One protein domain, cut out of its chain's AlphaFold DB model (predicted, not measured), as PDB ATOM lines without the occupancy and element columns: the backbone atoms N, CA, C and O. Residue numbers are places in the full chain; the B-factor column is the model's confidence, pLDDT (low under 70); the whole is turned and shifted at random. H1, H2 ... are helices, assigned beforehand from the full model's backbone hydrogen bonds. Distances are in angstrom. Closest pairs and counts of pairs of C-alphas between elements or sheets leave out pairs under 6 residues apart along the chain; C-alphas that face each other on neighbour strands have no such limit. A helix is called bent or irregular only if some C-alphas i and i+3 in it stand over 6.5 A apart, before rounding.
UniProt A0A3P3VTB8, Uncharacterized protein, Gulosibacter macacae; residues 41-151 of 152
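This is residues 41 to 151 of the 152 residues of an uncharacterized protein of Gulosibacter macacae (UniProt A0A3P3VTB8). Two long helices, H2 and H4, run opposite ways and cross at a steep tilt of 39 degrees; short H1 packs on both where H2 begins and H4 ends, and H3 crosses the other end of H4. H5 lies at the H1 end of the rod but touches no helix. The printed part has 111 residues with five named helices, H1 to H5 in chain order, and no named strand: all helix. The whole is loose, with a radius of gyration of the C-alphas of 18.0 A and spans of 55 by 25 by 17 A.

H1 covers residues 46 to 53 and begins with C-alpha 46 at (1.647, 25.544, -30.721). H2, residues 64 to 87, is 34.4 A long. H3, residues 91 to 104, is 19.5 A long and irregular: C-alphas 92 and 95 are 7.6 A apart. H4, residues 112 to 136, is 35.6 A long. H5, residues 144 to 149, ends with C-alpha 149 at (7.839, 41.039, -14.107).

H4 is the hub and touches three helices. Its residues 132 to 136 touch H1 at a shallow tilt of 14 degrees, the same way; the closest C-alphas, of Ala 51 and Leu 136, are 4.9 A apart. Its residues 120 to 128 touch residues 78 to 86 of H2 at a steep tilt of 39 degrees, opposite ways, closest at the C-alphas of Leu 82 and Gly 125, 7.0 A. Its residues 113 to 121 touch H3, about perpendicular at 89 degrees, closest at the C-alphas of Asp 97 and Thr 114, 4.8 A. H1 touches residues 67 to 71 of H2, closest at the C-alphas of Val 48 and Gln 67, 6.0 A. H4 and H5 are apart. In H1, H2, H4 and H5 every O i to N i+4 pair is within hydrogen-bond range; in H3, 7 of 10 are.

The C-alphas farthest apart, of Arg 109 and Arg 145, are 55.9 A apart. The printed part has no cut and no long link. Its mean pLDDT is 77.4, with residues 56 to 60, 85 to 103 and 149 to 151 under 70.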
ATOM      1  N   SER A  41      -3.385  23.190 -21.436       85.31
ATOM      2  CA  SER A  41      -3.751  23.898 -22.666       85.31
ATOM      3  C   SER A  41      -2.651  24.851 -23.131       85.31
ATOM      4  O   SER A  41      -2.373  24.919 -24.321       85.31
ATOM      5  N   CYS A  42      -1.991  25.558 -22.207       84.56
ATOM      6  CA  CYS A  42      -0.892  26.468 -22.546       84.56
ATOM      7  C   CYS A  42       0.384  25.706 -22.902       84.56
ATOM      8  O   CYS A  42       1.065  26.068 -23.857       84.56
ATOM      9  N   ALA A  43       0.677  24.623 -22.179       82.38
ATOM     10  CA  ALA A  43       1.857  23.795 -22.413       82.38
ATOM     11  C   ALA A  43       1.849  23.123 -23.797       82.38
ATOM     12  O   ALA A  43       2.907  22.868 -24.370       82.38
ATOM     13  N   SER A  44       0.662  22.842 -24.339       86.19
ATOM     14  CA  SER A  44       0.477  22.217 -25.653       86.19
ATOM     15  C   SER A  44       0.138  23.208 -26.774       86.19
ATOM     16  O   SER A  44       0.027  22.804 -27.938       86.19
ATOM     17  N   ASP A  45      -0.000  24.505 -26.472       90.44
ATOM     18  CA  ASP A  45      -0.388  25.487 -27.477       90.44
ATOM     19  C   ASP A  45       0.777  25.824 -28.419       90.44
ATOM     20  O   ASP A  45       1.736  26.526 -28.090       90.44
ATOM     21  N   ARG A  46       0.652  25.344 -29.659       90.56
ATOM     22  CA  ARG A  46       1.647  25.544 -30.721       90.56
ATOM     23  C   ARG A  46       1.903  27.012 -31.068       90.56
ATOM     24  O   ARG A  46       2.982  27.331 -31.557       90.56
ATOM     25  N   TYR A  47       0.920  27.891 -30.900       90.50
ATOM     26  CA  TYR A  47       1.032  29.299 -31.255       90.50
ATOM     27  C   TYR A  47       1.728  30.096 -30.159       90.50
ATOM     28  O   TYR A  47       2.575  30.932 -30.469       90.50
ATOM     29  N   VAL A  48       1.416  29.804 -28.897       89.00
ATOM     30  CA  VAL A  48       2.142  30.336 -27.742       89.00
ATOM     31  C   VAL A  48       3.601  29.894 -27.807       89.00
ATOM     32  O   VAL A  48       4.492  30.740 -27.759       89.00
ATOM     33  N   ALA A  49       3.854  28.601 -28.031       89.06
ATOM     34  CA  ALA A  49       5.206  28.074 -28.192       89.06
ATOM     35  C   ALA A  49       5.961  28.754 -29.348       89.06
ATOM     36  O   ALA A  49       7.123  29.136 -29.199       89.06
ATOM     37  N   LEU A  50       5.296  28.961 -30.490       90.81
ATOM     38  CA  LEU A  50       5.875  29.656 -31.640       90.81
ATOM     39  C   LEU A  50       6.226  31.116 -31.324       90.81
ATOM     40  O   LEU A  50       7.305  31.571 -31.702       90.81
ATOM     41  N   ALA A  51       5.324  31.835 -30.653       89.00
ATOM     42  CA  ALA A  51       5.513  33.226 -30.255       89.00
ATOM     43  C   ALA A  51       6.685  33.381 -29.278       89.00
ATOM     44  O   ALA A  51       7.527  34.254 -29.469       89.00
ATOM     45  N   MET A  52       6.770  32.499 -28.279       86.56
ATOM     46  CA  MET A  52       7.873  32.467 -27.319       86.56
ATOM     47  C   MET A  52       9.208  32.174 -28.005       86.56
ATOM     48  O   MET A  52      10.173  32.894 -27.791       86.56
ATOM     49  N   ALA A  53       9.261  31.181 -28.898       87.56
ATOM     50  CA  ALA A  53      10.489  30.824 -29.612       87.56
ATOM     51  C   ALA A  53      11.061  31.963 -30.482       87.56
ATOM     52  O   ALA A  53      12.240  31.932 -30.830       87.56
ATOM     53  N   HIS A  54      10.237  32.949 -30.847       87.81
ATOM     54  CA  HIS A  54      10.630  34.101 -31.663       87.81
ATOM     55  C   HIS A  54      10.702  35.409 -30.863       87.81
ATOM     56  O   HIS A  54      10.886  36.473 -31.455       87.81
ATOM     57  N   ASP A  55      10.575  35.359 -29.535       83.50
ATOM     58  CA  ASP A  55      10.747  36.527 -28.679       83.50
ATOM     59  C   ASP A  55      12.226  36.726 -28.308       83.50
ATOM     60  O   ASP A  55      12.805  35.925 -27.567       83.50
ATOM     61  N   PRO A  56      12.873  37.807 -28.776       68.88
ATOM     62  CA  PRO A  56      14.250  38.097 -28.411       68.88
ATOM     63  C   PRO A  56      14.341  38.484 -26.922       68.88
ATOM     64  O   PRO A  56      14.088  39.628 -26.518       68.88
ATOM     65  N   GLY A  57      14.751  37.516 -26.102       65.19
ATOM     66  CA  GLY A  57      15.009  37.674 -24.669       65.19
ATOM     67  C   GLY A  57      14.178  36.782 -23.744       65.19
ATOM     68  O   GLY A  57      14.145  37.071 -22.546       65.19
ATOM     69  N   SER A  58      13.525  35.739 -24.269       63.50
ATOM     70  CA  SER A  58      12.738  34.771 -23.492       63.50
ATOM     71  C   SER A  58      13.530  33.529 -23.046       63.50
ATOM     72  O   SER A  58      12.951  32.448 -22.974       63.50
ATOM     73  N   ASP A  59      14.829  33.642 -22.751       61.50
ATOM     74  CA  ASP A  59      15.658  32.485 -22.347       61.50
ATOM     75  C   ASP A  59      15.093  31.732 -21.118       61.50
ATOM     76  O   ASP A  59      15.365  30.550 -20.933       61.50
ATOM     77  N   GLU A  60      14.257  32.397 -20.312       65.56
ATOM     78  CA  GLU A  60      13.581  31.850 -19.123       65.56
ATOM     79  C   GLU A  60      12.079  31.557 -19.352       65.56
ATOM     80  O   GLU A  60      11.365  31.177 -18.430       65.56
ATOM     81  N   GLY A  61      11.589  31.692 -20.590       73.50
ATOM     82  CA  GLY A  61      10.176  31.538 -20.938       73.50
ATOM     83  C   GLY A  61       9.316  32.764 -20.606       73.50
ATOM     84  O   GLY A  61       9.800  33.799 -20.149       73.50
ATOM     85  N   TRP A  62       8.021  32.677 -20.916       81.62
ATOM     86  CA  TRP A  62       7.024  33.680 -20.527       81.62
ATOM     87  C   TRP A  62       6.249  33.196 -19.302       81.62
ATOM     88  O   TRP A  62       6.044  31.990 -19.175       81.62
ATOM     89  N   PRO A  63       5.711  34.095 -18.465       80.69
ATOM     90  CA  PRO A  63       4.875  33.692 -17.344       80.69
ATOM     91  C   PRO A  63       3.587  33.020 -17.795       80.69
ATOM     92  O   PRO A  63       3.044  33.361 -18.854       80.69
ATOM     93  N   HIS A  64       3.032  32.138 -16.962       83.69
ATOM     94  CA  HIS A  64       1.815  31.398 -17.319       83.69
ATOM     95  C   HIS A  64       0.655  32.312 -17.733       83.69
ATOM     96  O   HIS A  64       0.033  32.076 -18.762       83.69
ATOM     97  N   TRP A  65       0.385  33.394 -17.001       82.94
ATOM     98  CA  TRP A  65      -0.719  34.306 -17.330       82.94
ATOM     99  C   TRP A  65      -0.600  34.909 -18.734       82.94
ATOM    100  O   TRP A  65      -1.599  35.171 -19.406       82.94
ATOM    101  N   MET A  66       0.626  35.137 -19.194       83.62
ATOM    102  CA  MET A  66       0.901  35.723 -20.495       83.62
ATOM    103  C   MET A  66       0.696  34.696 -21.606       83.62
ATOM    104  O   MET A  66       0.100  35.012 -22.634       83.62
ATOM    105  N   GLN A  67       1.127  33.456 -21.361       86.44
ATOM    106  CA  GLN A  67       0.830  32.307 -22.214       86.44
ATOM    107  C   GLN A  67      -0.686  32.082 -22.326       86.44
ATOM    108  O   GLN A  67      -1.220  31.985 -23.429       86.44
ATOM    109  N   HIS A  68      -1.384  32.083 -21.190       87.06
ATOM    110  CA  HIS A  68      -2.817  31.822 -21.098       87.06
ATOM    111  C   HIS A  68      -3.650  32.878 -21.816       87.06
ATOM    112  O   HIS A  68      -4.467  32.558 -22.675       87.06
ATOM    113  N   THR A  69      -3.381  34.152 -21.543       86.44
ATOM    114  CA  THR A  69      -4.107  35.251 -22.190       86.44
ATOM    115  C   THR A  69      -3.847  35.327 -23.694       86.44
ATOM    116  O   THR A  69      -4.739  35.726 -24.441       86.44
ATOM    117  N   LEU A  70      -2.658  34.926 -24.169       87.94
ATOM    118  CA  LEU A  70      -2.400  34.798 -25.605       87.94
ATOM    119  C   LEU A  70      -3.175  33.621 -26.215       87.94
ATOM    120  O   LEU A  70      -3.760  33.776 -27.285       87.94
ATOM    121  N   HIS A  71      -3.193  32.465 -25.547       89.31
ATOM    122  CA  HIS A  71      -3.958  31.291 -25.972       89.31
ATOM    123  C   HIS A  71      -5.451  31.614 -26.135       89.31
ATOM    124  O   HIS A  71      -6.025  31.371 -27.199       89.31
ATOM    125  N   GLU A  72      -6.067  32.220 -25.116       88.81
ATOM    126  CA  GLU A  72      -7.474  32.636 -25.153       88.81
ATOM    127  C   GLU A  72      -7.740  33.599 -26.313       88.81
ATOM    128  O   GLU A  72      -8.637  33.373 -27.125       88.81
ATOM    129  N   LEU A  73      -6.897  34.622 -26.458       87.75
ATOM    130  CA  LEU A  73      -7.009  35.620 -27.516       87.75
ATOM    131  C   LEU A  73      -6.928  35.013 -28.918       87.75
ATOM    132  O   LEU A  73      -7.683  35.407 -29.809       87.75
ATOM    133  N   ILE A  74      -6.017  34.063 -29.139       88.88
ATOM    134  CA  ILE A  74      -5.885  33.385 -30.431       88.88
ATOM    135  C   ILE A  74      -7.117  32.525 -30.711       88.88
ATOM    136  O   ILE A  74      -7.589  32.505 -31.848       88.88
ATOM    137  N   ASN A  75      -7.656  31.833 -29.709       86.19
ATOM    138  CA  ASN A  75      -8.858  31.019 -29.876       86.19
ATOM    139  C   ASN A  75     -10.098  31.865 -30.181       86.19
ATOM    140  O   ASN A  75     -10.845  31.521 -31.103       86.19
ATOM    141  N   GLU A  76     -10.285  32.983 -29.476       85.75
ATOM    142  CA  GLU A  76     -11.351  33.947 -29.768       85.75
ATOM    143  C   GLU A  76     -11.223  34.475 -31.199       85.75
ATOM    144  O   GLU A  76     -12.141  34.331 -32.007       85.75
ATOM    145  N   LEU A  77     -10.044  34.986 -31.563       84.50
ATOM    146  CA  LEU A  77      -9.808  35.548 -32.888       84.50
ATOM    147  C   LEU A  77     -10.005  34.513 -34.002       84.50
ATOM    148  O   LEU A  77     -10.554  34.837 -35.054       84.50
ATOM    149  N   ARG A  78      -9.550  33.270 -33.801       84.69
ATOM    150  CA  ARG A  78      -9.729  32.205 -34.795       84.69
ATOM    151  C   ARG A  78     -11.197  31.900 -35.022       84.69
ATOM    152  O   ARG A  78     -11.598  31.727 -36.168       84.69
ATOM    153  N   THR A  79     -11.961  31.828 -33.940       80.19
ATOM    154  CA  THR A  79     -13.396  31.560 -33.989       80.19
ATOM    155  C   THR A  79     -14.111  32.678 -34.737       80.19
ATOM    156  O   THR A  79     -14.797  32.402 -35.719       80.19
ATOM    157  N   ASP A  80     -13.868  33.934 -34.366       79.44
ATOM    158  CA  ASP A  80     -14.528  35.081 -34.990       79.44
ATOM    159  C   ASP A  80     -14.150  35.240 -36.473       79.44
ATOM    160  O   ASP A  80     -15.012  35.474 -37.319       79.44
ATOM    161  N   LEU A  81     -12.868  35.075 -36.828       76.56
ATOM    162  CA  LEU A  81     -12.426  35.167 -38.225       76.56
ATOM    163  C   LEU A  81     -12.983  34.026 -39.083       76.56
ATOM    164  O   LEU A  81     -13.344  34.263 -40.235       76.56
ATOM    165  N   LEU A  82     -13.082  32.808 -38.540       76.12
ATOM    166  CA  LEU A  82     -13.717  31.688 -39.238       76.12
ATOM    167  C   LEU A  82     -15.212  31.932 -39.441       76.12
ATOM    168  O   LEU A  82     -15.697  31.723 -40.549       76.12
ATOM    169  N   ILE A  83     -15.922  32.424 -38.423       73.62
ATOM    170  CA  ILE A  83     -17.336  32.801 -38.545       73.62
ATOM    171  C   ILE A  83     -17.502  33.837 -39.659       73.62
ATOM    172  O   ILE A  83     -18.269  33.608 -40.588       73.62
ATOM    173  N   HIS A  84     -16.710  34.911 -39.659       71.50
ATOM    174  CA  HIS A  84     -16.789  35.946 -40.696       71.50
ATOM    175  C   HIS A  84     -16.455  35.454 -42.107       71.50
ATOM    176  O   HIS A  84     -17.000  35.966 -43.086       71.50
ATOM    177  N   LEU A  85     -15.555  34.479 -42.230       69.00
ATOM    178  CA  LEU A  85     -15.236  33.849 -43.509       69.00
ATOM    179  C   LEU A  85     -16.387  33.009 -44.046       69.00
ATOM    180  O   LEU A  85     -16.628  33.016 -45.250       69.00
ATOM    181  N   ILE A  86     -17.098  32.318 -43.159       65.88
ATOM    182  CA  ILE A  86     -18.262  31.515 -43.528       65.88
ATOM    183  C   ILE A  86     -19.479  32.417 -43.795       65.88
ATOM    184  O   ILE A  86     -20.273  32.115 -44.681       65.88
ATOM    185  N   GLU A  87     -19.597  33.549 -43.089       66.31
ATOM    186  CA  GLU A  87     -20.704  34.512 -43.197       66.31
ATOM    187  C   GLU A  87     -20.717  35.346 -44.498       66.31
ATOM    188  O   GLU A  87     -21.742  35.931 -44.849       66.31
ATOM    189  N   ARG A  88     -19.622  35.395 -45.270       55.38
ATOM    190  CA  ARG A  88     -19.596  36.061 -46.589       55.38
ATOM    191  C   ARG A  88     -19.937  35.083 -47.724       55.38
ATOM    192  O   ARG A  88     -19.542  33.925 -47.690       55.38
ATOM    193  N   PRO A  89     -20.498  35.576 -48.841       51.44
ATOM    194  CA  PRO A  89     -21.898  35.440 -49.279       51.44
ATOM    195  C   PRO A  89     -22.418  33.995 -49.531       51.44
ATOM    196  O   PRO A  89     -23.293  33.790 -50.370       51.44
ATOM    197  N   HIS A  90     -21.909  32.984 -48.824       51.41
ATOM    198  CA  HIS A  90     -22.297  31.569 -48.948       51.41
ATOM    199  C   HIS A  90     -23.068  31.034 -47.720       51.41
ATOM    200  O   HIS A  90     -23.237  29.826 -47.581       51.41
ATOM    201  N   ALA A  91     -23.486  31.918 -46.809       53.03
ATOM    202  CA  ALA A  91     -23.593  31.607 -45.382       53.03
ATOM    203  C   ALA A  91     -24.911  31.021 -44.873       53.03
ATOM    204  O   ALA A  91     -24.914  30.421 -43.796       53.03
ATOM    205  N   ASP A  92     -26.013  31.163 -45.606       50.94
ATOM    206  CA  ASP A  92     -27.277  30.571 -45.172       50.94
ATOM    207  C   ASP A  92     -27.221  29.057 -45.436       50.94
ATOM    208  O   ASP A  92     -27.492  28.585 -46.537       50.94
ATOM    209  N   GLY A  93     -26.781  28.297 -44.426       58.38
ATOM    210  CA  GLY A  93     -26.677  26.831 -44.435       58.38
ATOM    211  C   GLY A  93     -25.249  26.279 -44.334       58.38
ATOM    212  O   GLY A  93     -25.057  25.195 -43.790       58.38
ATOM    213  N   ALA A  94     -24.223  27.038 -44.740       63.00
ATOM    214  CA  ALA A  94     -22.836  26.549 -44.760       63.00
ATOM    215  C   ALA A  94     -22.251  26.257 -43.363       63.00
ATOM    216  O   ALA A  94     -21.444  25.340 -43.216       63.00
ATOM    217  N   ILE A  95     -22.665  27.002 -42.327       64.12
ATOM    218  CA  ILE A  95     -22.249  26.745 -40.936       64.12
ATOM    219  C   ILE A  95     -22.850  25.429 -40.429       64.12
ATOM    220  O   ILE A  95     -22.143  24.602 -39.852       64.12
ATOM    221  N   GLU A  96     -24.148  25.218 -40.655       68.62
ATOM    222  CA  GLU A  96     -24.843  24.004 -40.221       68.62
ATOM    223  C   GLU A  96     -24.295  22.769 -40.947       68.62
ATOM    224  O   GLU A  96     -23.964  21.766 -40.310       68.62
ATOM    225  N   ASP A  97     -24.113  22.874 -42.262       67.88
ATOM    226  CA  ASP A  97     -23.524  21.827 -43.093       67.88
ATOM    227  C   ASP A  97     -22.072  21.533 -42.689       67.88
ATOM    228  O   ASP A  97     -21.670  20.368 -42.627       67.88
ATOM    229  N   TYR A  98     -21.283  22.546 -42.315       69.75
ATOM    230  CA  TYR A  98     -19.953  22.334 -41.743       69.75
ATOM    231  C   TYR A  98     -20.006  21.556 -40.424       69.75
ATOM    232  O   TYR A  98     -19.285  20.567 -40.279       69.75
ATOM    233  N   TYR A  99     -20.839  21.949 -39.457       69.81
ATOM    234  CA  TYR A  99     -20.942  21.224 -38.183       69.81
ATOM    235  C   TYR A  99     -21.434  19.787 -38.387       69.81
ATOM    236  O   TYR A  99     -20.931  18.852 -37.761       69.81
ATOM    237  N   ARG A 100     -22.357  19.586 -39.331       65.81
ATOM    238  CA  ARG A 100     -22.840  18.265 -39.735       65.81
ATOM    239  C   ARG A 100     -21.726  17.417 -40.366       65.81
ATOM    240  O   ARG A 100     -21.575  16.242 -40.030       65.81
ATOM    241  N   GLY A 101     -20.907  17.993 -41.239       62.50
ATOM    242  CA  GLY A 101     -19.817  17.294 -41.927       62.50
ATOM    243  C   GLY A 101     -18.543  17.085 -41.099       62.50
ATOM    244  O   GLY A 101     -17.874  16.068 -41.254       62.50
ATOM    245  N   SER A 102     -18.189  18.013 -40.211       66.75
ATOM    246  CA  SER A 102     -16.908  18.012 -39.478       66.75
ATOM    247  C   SER A 102     -16.817  16.988 -38.343       66.75
ATOM    248  O   SER A 102     -15.724  16.734 -37.845       66.75
ATOM    249  N   GLY A 103     -17.929  16.353 -37.961       66.12
ATOM    250  CA  GLY A 103     -17.909  15.330 -36.911       66.12
ATOM    251  C   GLY A 103     -19.121  14.405 -36.826       66.12
ATOM    252  O   GLY A 103     -19.036  13.387 -36.144       66.12
ATOM    253  N   LEU A 104     -20.233  14.706 -37.510       71.88
ATOM    254  CA  LEU A 104     -21.468  13.915 -37.394       71.88
ATOM    255  C   LEU A 104     -21.688  12.956 -38.571       71.88
ATOM    256  O   LEU A 104     -22.318  11.912 -38.402       71.88
ATOM    257  N   ILE A 105     -21.161  13.274 -39.758       74.19
ATOM    258  CA  ILE A 105     -21.354  12.471 -40.970       74.19
ATOM    259  C   ILE A 105     -20.002  12.053 -41.568       74.19
ATOM    260  O   ILE A 105     -19.222  12.918 -41.973       74.19
ATOM    261  N   PRO A 106     -19.732  10.738 -41.715       79.38
ATOM    262  CA  PRO A 106     -18.553  10.248 -42.424       79.38
ATOM    263  C   PRO A 106     -18.457  10.823 -43.841       79.38
ATOM    264  O   PRO A 106     -19.462  10.874 -44.545       79.38
ATOM    265  N   GLN A 107     -17.250  11.168 -44.304       80.06
ATOM    266  CA  GLN A 107     -17.021  11.860 -45.586       80.06
ATOM    267  C   GLN A 107     -17.734  11.222 -46.795       80.06
ATOM    268  O   GLN A 107     -18.246  11.925 -47.664       80.06
ATOM    269  N   HIS A 108     -17.824   9.888 -46.835       82.94
ATOM    270  CA  HIS A 108     -18.496   9.150 -47.910       82.94
ATOM    271  C   HIS A 108     -20.028   9.324 -47.942       82.94
ATOM    272  O   HIS A 108     -20.648   9.008 -48.953       82.94
ATOM    273  N   ARG A 109     -20.642   9.813 -46.854       82.31
ATOM    274  CA  ARG A 109     -22.087  10.084 -46.727       82.31
ATOM    275  C   ARG A 109     -22.436  11.568 -46.788       82.31
ATOM    276  O   ARG A 109     -23.611  11.909 -46.718       82.31
ATOM    277  N   GLN A 110     -21.439  12.439 -46.886       82.56
ATOM    278  CA  GLN A 110     -21.662  13.874 -47.004       82.56
ATOM    279  C   GLN A 110     -22.177  14.196 -48.410       82.56
ATOM    280  O   GLN A 110     -21.604  13.741 -49.407       82.56
ATOM    281  N   ASP A 111     -23.245  14.984 -48.493       83.56
ATOM    282  CA  ASP A 111     -23.713  15.539 -49.760       83.56
ATOM    283  C   ASP A 111     -22.730  16.595 -50.306       83.56
ATOM    284  O   ASP A 111     -21.678  16.886 -49.724       83.56
ATOM    285  N   LEU A 112     -23.014  17.122 -51.500       81.50
ATOM    286  CA  LEU A 112     -22.121  18.084 -52.142       81.50
ATOM    287  C   LEU A 112     -21.973  19.373 -51.319       81.50
ATOM    288  O   LEU A 112     -20.848  19.855 -51.199       81.50
ATOM    289  N   ALA A 113     -23.064  19.879 -50.737       77.56
ATOM    290  CA  ALA A 113     -23.070  21.101 -49.936       77.56
ATOM    291  C   ALA A 113     -22.227  20.936 -48.662       77.56
ATOM    292  O   ALA A 113     -21.308  21.716 -48.425       77.56
ATOM    293  N   THR A 114     -22.419  19.834 -47.937       75.44
ATOM    294  CA  THR A 114     -21.638  19.454 -46.752       75.44
ATOM    295  C   THR A 114     -20.148  19.343 -47.071       75.44
ATOM    296  O   THR A 114     -19.310  19.903 -46.364       75.44
ATOM    297  N   ARG A 115     -19.781  18.674 -48.174       78.25
ATOM    298  CA  ARG A 115     -18.368  18.564 -48.589       78.25
ATOM    299  C   ARG A 115     -17.765  19.909 -48.974       78.25
ATOM    300  O   ARG A 115     -16.598  20.157 -48.675       78.25
ATOM    301  N   GLN A 116     -18.531  20.758 -49.656       75.56
ATOM    302  CA  GLN A 116     -18.093  22.100 -50.028       75.56
ATOM    303  C   GLN A 116     -17.904  22.976 -48.790       75.56
ATOM    304  O   GLN A 116     -16.860  23.609 -48.679       75.56
ATOM    305  N   ALA A 117     -18.829  22.940 -47.832       74.88
ATOM    306  CA  ALA A 117     -18.721  23.659 -46.567       74.88
ATOM    307  C   ALA A 117     -17.481  23.224 -45.770       74.88
ATOM    308  O   ALA A 117     -16.665  24.063 -45.391       74.88
ATOM    309  N   VAL A 118     -17.267  21.912 -45.596       75.75
ATOM    310  CA  VAL A 118     -16.064  21.374 -44.933       75.75
ATOM    311  C   VAL A 118     -14.787  21.822 -45.640       75.75
ATOM    312  O   VAL A 118     -13.842  22.252 -44.981       75.75
ATOM    313  N   ARG A 119     -14.755  21.771 -46.975       77.44
ATOM    314  CA  ARG A 119     -13.592  22.205 -47.755       77.44
ATOM    315  C   ARG A 119     -13.335  23.706 -47.625       77.44
ATOM    316  O   ARG A 119     -12.197  24.091 -47.403       77.44
ATOM    317  N   ILE A 120     -14.373  24.535 -47.710       74.31
ATOM    318  CA  ILE A 120     -14.275  25.989 -47.538       74.31
ATOM    319  C   ILE A 120     -13.695  26.307 -46.161       74.31
ATOM    320  O   ILE A 120     -12.735  27.066 -46.079       74.31
ATOM    321  N   VAL A 121     -14.220  25.709 -45.089       74.06
ATOM    322  CA  VAL A 121     -13.711  25.950 -43.730       74.06
ATOM    323  C   VAL A 121     -12.278  25.448 -43.568       74.06
ATOM    324  O   VAL A 121     -11.464  26.130 -42.952       74.06
ATOM    325  N   HIS A 122     -11.935  24.300 -44.150       79.56
ATOM    326  CA  HIS A 122     -10.571  23.779 -44.126       79.56
ATOM    327  C   HIS A 122      -9.579  24.697 -44.862       79.56
ATOM    328  O   HIS A 122      -8.513  25.019 -44.329       79.56
ATOM    329  N   ASP A 123      -9.929  25.147 -46.067       79.75
ATOM    330  CA  ASP A 123      -9.083  26.009 -46.895       79.75
ATOM    331  C   ASP A 123      -8.879  27.371 -46.208       79.75
ATOM    332  O   ASP A 123      -7.745  27.823 -46.033       79.75
ATOM    333  N   HIS A 124      -9.955  27.977 -45.702       77.50
ATOM    334  CA  HIS A 124      -9.890  29.217 -44.924       77.50
ATOM    335  C   HIS A 124      -9.150  29.045 -43.593       77.50
ATOM    336  O   HIS A 124      -8.352  29.903 -43.216       77.50
ATOM    337  N   GLY A 125      -9.350  27.922 -42.901       81.25
ATOM    338  CA  GLY A 125      -8.639  27.581 -41.672       81.25
ATOM    339  C   GLY A 125      -7.135  27.428 -41.887       81.25
ATOM    340  O   GLY A 125      -6.354  27.845 -41.033       81.25
ATOM    341  N   THR A 126      -6.720  26.906 -43.043       83.44
ATOM    342  CA  THR A 126      -5.305  26.804 -43.434       83.44
ATOM    343  C   THR A 126      -4.699  28.182 -43.689       83.44
ATOM    344  O   THR A 126      -3.618  28.480 -43.184       83.44
ATOM    345  N   VAL A 127      -5.399  29.054 -44.425       82.25
ATOM    346  CA  VAL A 127      -4.951  30.438 -44.660       82.25
ATOM    347  C   VAL A 127      -4.814  31.197 -43.340       82.25
ATOM    348  O   VAL A 127      -3.802  31.857 -43.105       82.25
ATOM    349  N   LEU A 128      -5.800  31.055 -42.454       84.81
ATOM    350  CA  LEU A 128      -5.791  31.667 -41.131       84.81
ATOM    351  C   LEU A 128      -4.641  31.145 -40.258       84.81
ATOM    352  O   LEU A 128      -3.974  31.941 -39.600       84.81
ATOM    353  N   ASP A 129      -4.378  29.835 -40.265       88.25
ATOM    354  CA  ASP A 129      -3.250  29.222 -39.551       88.25
ATOM    355  C   ASP A 129      -1.908  29.787 -40.029       88.25
ATOM    356  O   ASP A 129      -1.094  30.224 -39.215       88.25
ATOM    357  N   LEU A 130      -1.690  29.832 -41.347       88.69
ATOM    358  CA  LEU A 130      -0.466  30.377 -41.937       88.69
ATOM    359  C   LEU A 130      -0.282  31.856 -41.593       88.69
ATOM    360  O   LEU A 130       0.811  32.264 -41.192       88.69
ATOM    361  N   TRP A 131      -1.350  32.649 -41.700       89.00
ATOM    362  CA  TRP A 131      -1.317  34.061 -41.340       89.00
ATOM    363  C   TRP A 131      -1.010  34.248 -39.849       89.00
ATOM    364  O   TRP A 131      -0.091  34.995 -39.522       89.00
ATOM    365  N   LEU A 132      -1.661  33.514 -38.938       89.94
ATOM    366  CA  LEU A 132      -1.376  33.591 -37.498       89.94
ATOM    367  C   LEU A 132       0.074  33.234 -37.178       89.94
ATOM    368  O   LEU A 132       0.732  33.970 -36.445       89.94
ATOM    369  N   ARG A 133       0.609  32.153 -37.756       91.19
ATOM    370  CA  ARG A 133       2.022  31.782 -37.569       91.19
ATOM    371  C   ARG A 133       2.954  32.897 -38.027       91.19
ATOM    372  O   ARG A 133       3.883  33.260 -37.308       91.19
ATOM    373  N   HIS A 134       2.687  33.481 -39.193       89.56
ATOM    374  CA  HIS A 134       3.456  34.618 -39.681       89.56
ATOM    375  C   HIS A 134       3.376  35.818 -38.724       89.56
ATOM    376  O   HIS A 134       4.396  36.430 -38.421       89.56
ATOM    377  N   ARG A 135       2.200  36.144 -38.180       88.25
ATOM    378  CA  ARG A 135       2.063  37.254 -37.227       88.25
ATOM    379  C   ARG A 135       2.795  36.989 -35.908       88.25
ATOM    380  O   ARG A 135       3.446  37.890 -35.387       88.25
ATOM    381  N   LEU A 136       2.706  35.769 -35.383       89.12
ATOM    382  CA  LEU A 136       3.268  35.394 -34.082       89.12
ATOM    383  C   LEU A 136       4.796  35.293 -34.094       89.12
ATOM    384  O   LEU A 136       5.444  35.646 -33.116       89.12
ATOM    385  N   THR A 137       5.380  34.898 -35.225       89.31
ATOM    386  CA  THR A 137       6.840  34.944 -35.432       89.31
ATOM    387  C   THR A 137       7.394  36.369 -35.536       89.31
ATOM    388  O   THR A 137       8.602  36.562 -35.463       89.31
ATOM    389  N   ASN A 138       6.523  37.376 -35.674       85.88
ATOM    390  CA  ASN A 138       6.885  38.780 -35.874       85.88
ATOM    391  C   ASN A 138       6.292  39.713 -34.795       85.88
ATOM    392  O   ASN A 138       6.073  40.896 -35.050       85.88
ATOM    393  N   LEU A 139       6.020  39.217 -33.578       79.44
ATOM    394  CA  LEU A 139       5.431  40.032 -32.495       79.44
ATOM    395  C   LEU A 139       6.332  41.173 -31.999       79.44
ATOM    396  O   LEU A 139       5.826  42.135 -31.400       79.44
ATOM    397  N   GLY A 140       7.637  41.063 -32.263       76.31
ATOM    398  CA  GLY A 140       8.669  41.950 -31.744       76.31
ATOM    399  C   GLY A 140       8.947  41.719 -30.258       76.31
ATOM    400  O   GLY A 140       8.177  41.068 -29.556       76.31
ATOM    401  N   ALA A 141      10.055  42.282 -29.779       74.75
ATOM    402  CA  ALA A 141      10.483  42.140 -28.392       74.75
ATOM    403  C   ALA A 141       9.470  42.732 -27.401       74.75
ATOM    404  O   ALA A 141       8.921  43.819 -27.626       74.75
ATOM    405  N   TRP A 142       9.317  42.094 -26.241       76.69
ATOM    406  CA  TRP A 142       8.575  42.693 -25.131       76.69
ATOM    407  C   TRP A 142       9.282  43.907 -24.529       76.69
ATOM    408  O   TRP A 142      10.510  43.911 -24.374       76.69
ATOM    409  N   PRO A 143       8.524  44.925 -24.075       71.25
ATOM    410  CA  PRO A 143       9.082  45.983 -23.251       71.25
ATOM    411  C   PRO A 143       9.817  45.396 -22.040       71.25
ATOM    412  O   PRO A 143       9.296  44.530 -21.335       71.25
ATOM    413  N   ALA A 144      11.007  45.921 -21.735       73.88
ATOM    414  CA  ALA A 144      11.871  45.405 -20.667       73.88
ATOM    415  C   ALA A 144      11.199  45.327 -19.282       73.88
ATOM    416  O   ALA A 144      11.636  44.574 -18.417       73.88
ATOM    417  N   ARG A 145      10.146  46.116 -19.042       70.88
ATOM    418  CA  ARG A 145       9.364  46.064 -17.803       70.88
ATOM    419  C   ARG A 145       8.502  44.802 -17.695       70.88
ATOM    420  O   ARG A 145       8.475  44.218 -16.622       70.88
ATOM    421  N   VAL A 146       7.856  44.381 -18.783       72.81
ATOM    422  CA  VAL A 146       7.070  43.134 -18.823       72.81
ATOM    423  C   VAL A 146       8.006  41.941 -18.663       72.81
ATOM    424  O   VAL A 146       7.761  41.084 -17.825       72.81
ATOM    425  N   ARG A 147       9.163  41.971 -19.342       72.31
ATOM    426  CA  ARG A 147      10.207  40.947 -19.176       72.31
ATOM    427  C   ARG A 147      10.737  40.836 -17.749       72.31
ATOM    428  O   ARG A 147      11.092  39.753 -17.332       72.31
ATOM    429  N   ARG A 148      10.819  41.937 -16.994       70.50
ATOM    430  CA  ARG A 148      11.262  41.889 -15.589       70.50
ATOM    431  C   ARG A 148      10.210  41.306 -14.655       70.50
ATOM    432  O   ARG A 148      10.582  40.558 -13.769       70.50
ATOM    433  N   ALA A 149       8.936  41.633 -14.871       66.56
ATOM    434  CA  ALA A 149       7.839  41.039 -14.107       66.56
ATOM    435  C   ALA A 149       7.687  39.533 -14.367       66.56
ATOM    436  O   ALA A 149       7.072  38.842 -13.573       66.56
ATOM    437  N   ALA A 150       8.249  39.039 -15.471       60.38
ATOM    438  CA  ALA A 150       8.316  37.618 -15.770       60.38
ATOM    439  C   ALA A 150       9.424  36.849 -15.032       60.38
ATOM    440  O   ALA A 150       9.475  35.634 -15.141       60.38
ATOM    441  N   ARG A 151      10.339  37.544 -14.343       60.12
ATOM    442  CA  ARG A 151      11.517  36.946 -13.681       60.12
ATOM    443  C   ARG A 151      11.416  36.924 -12.155       60.12
ATOM    444  O   ARG A 151      12.394  36.600 -11.485       60.12
TER     445      ARG A 151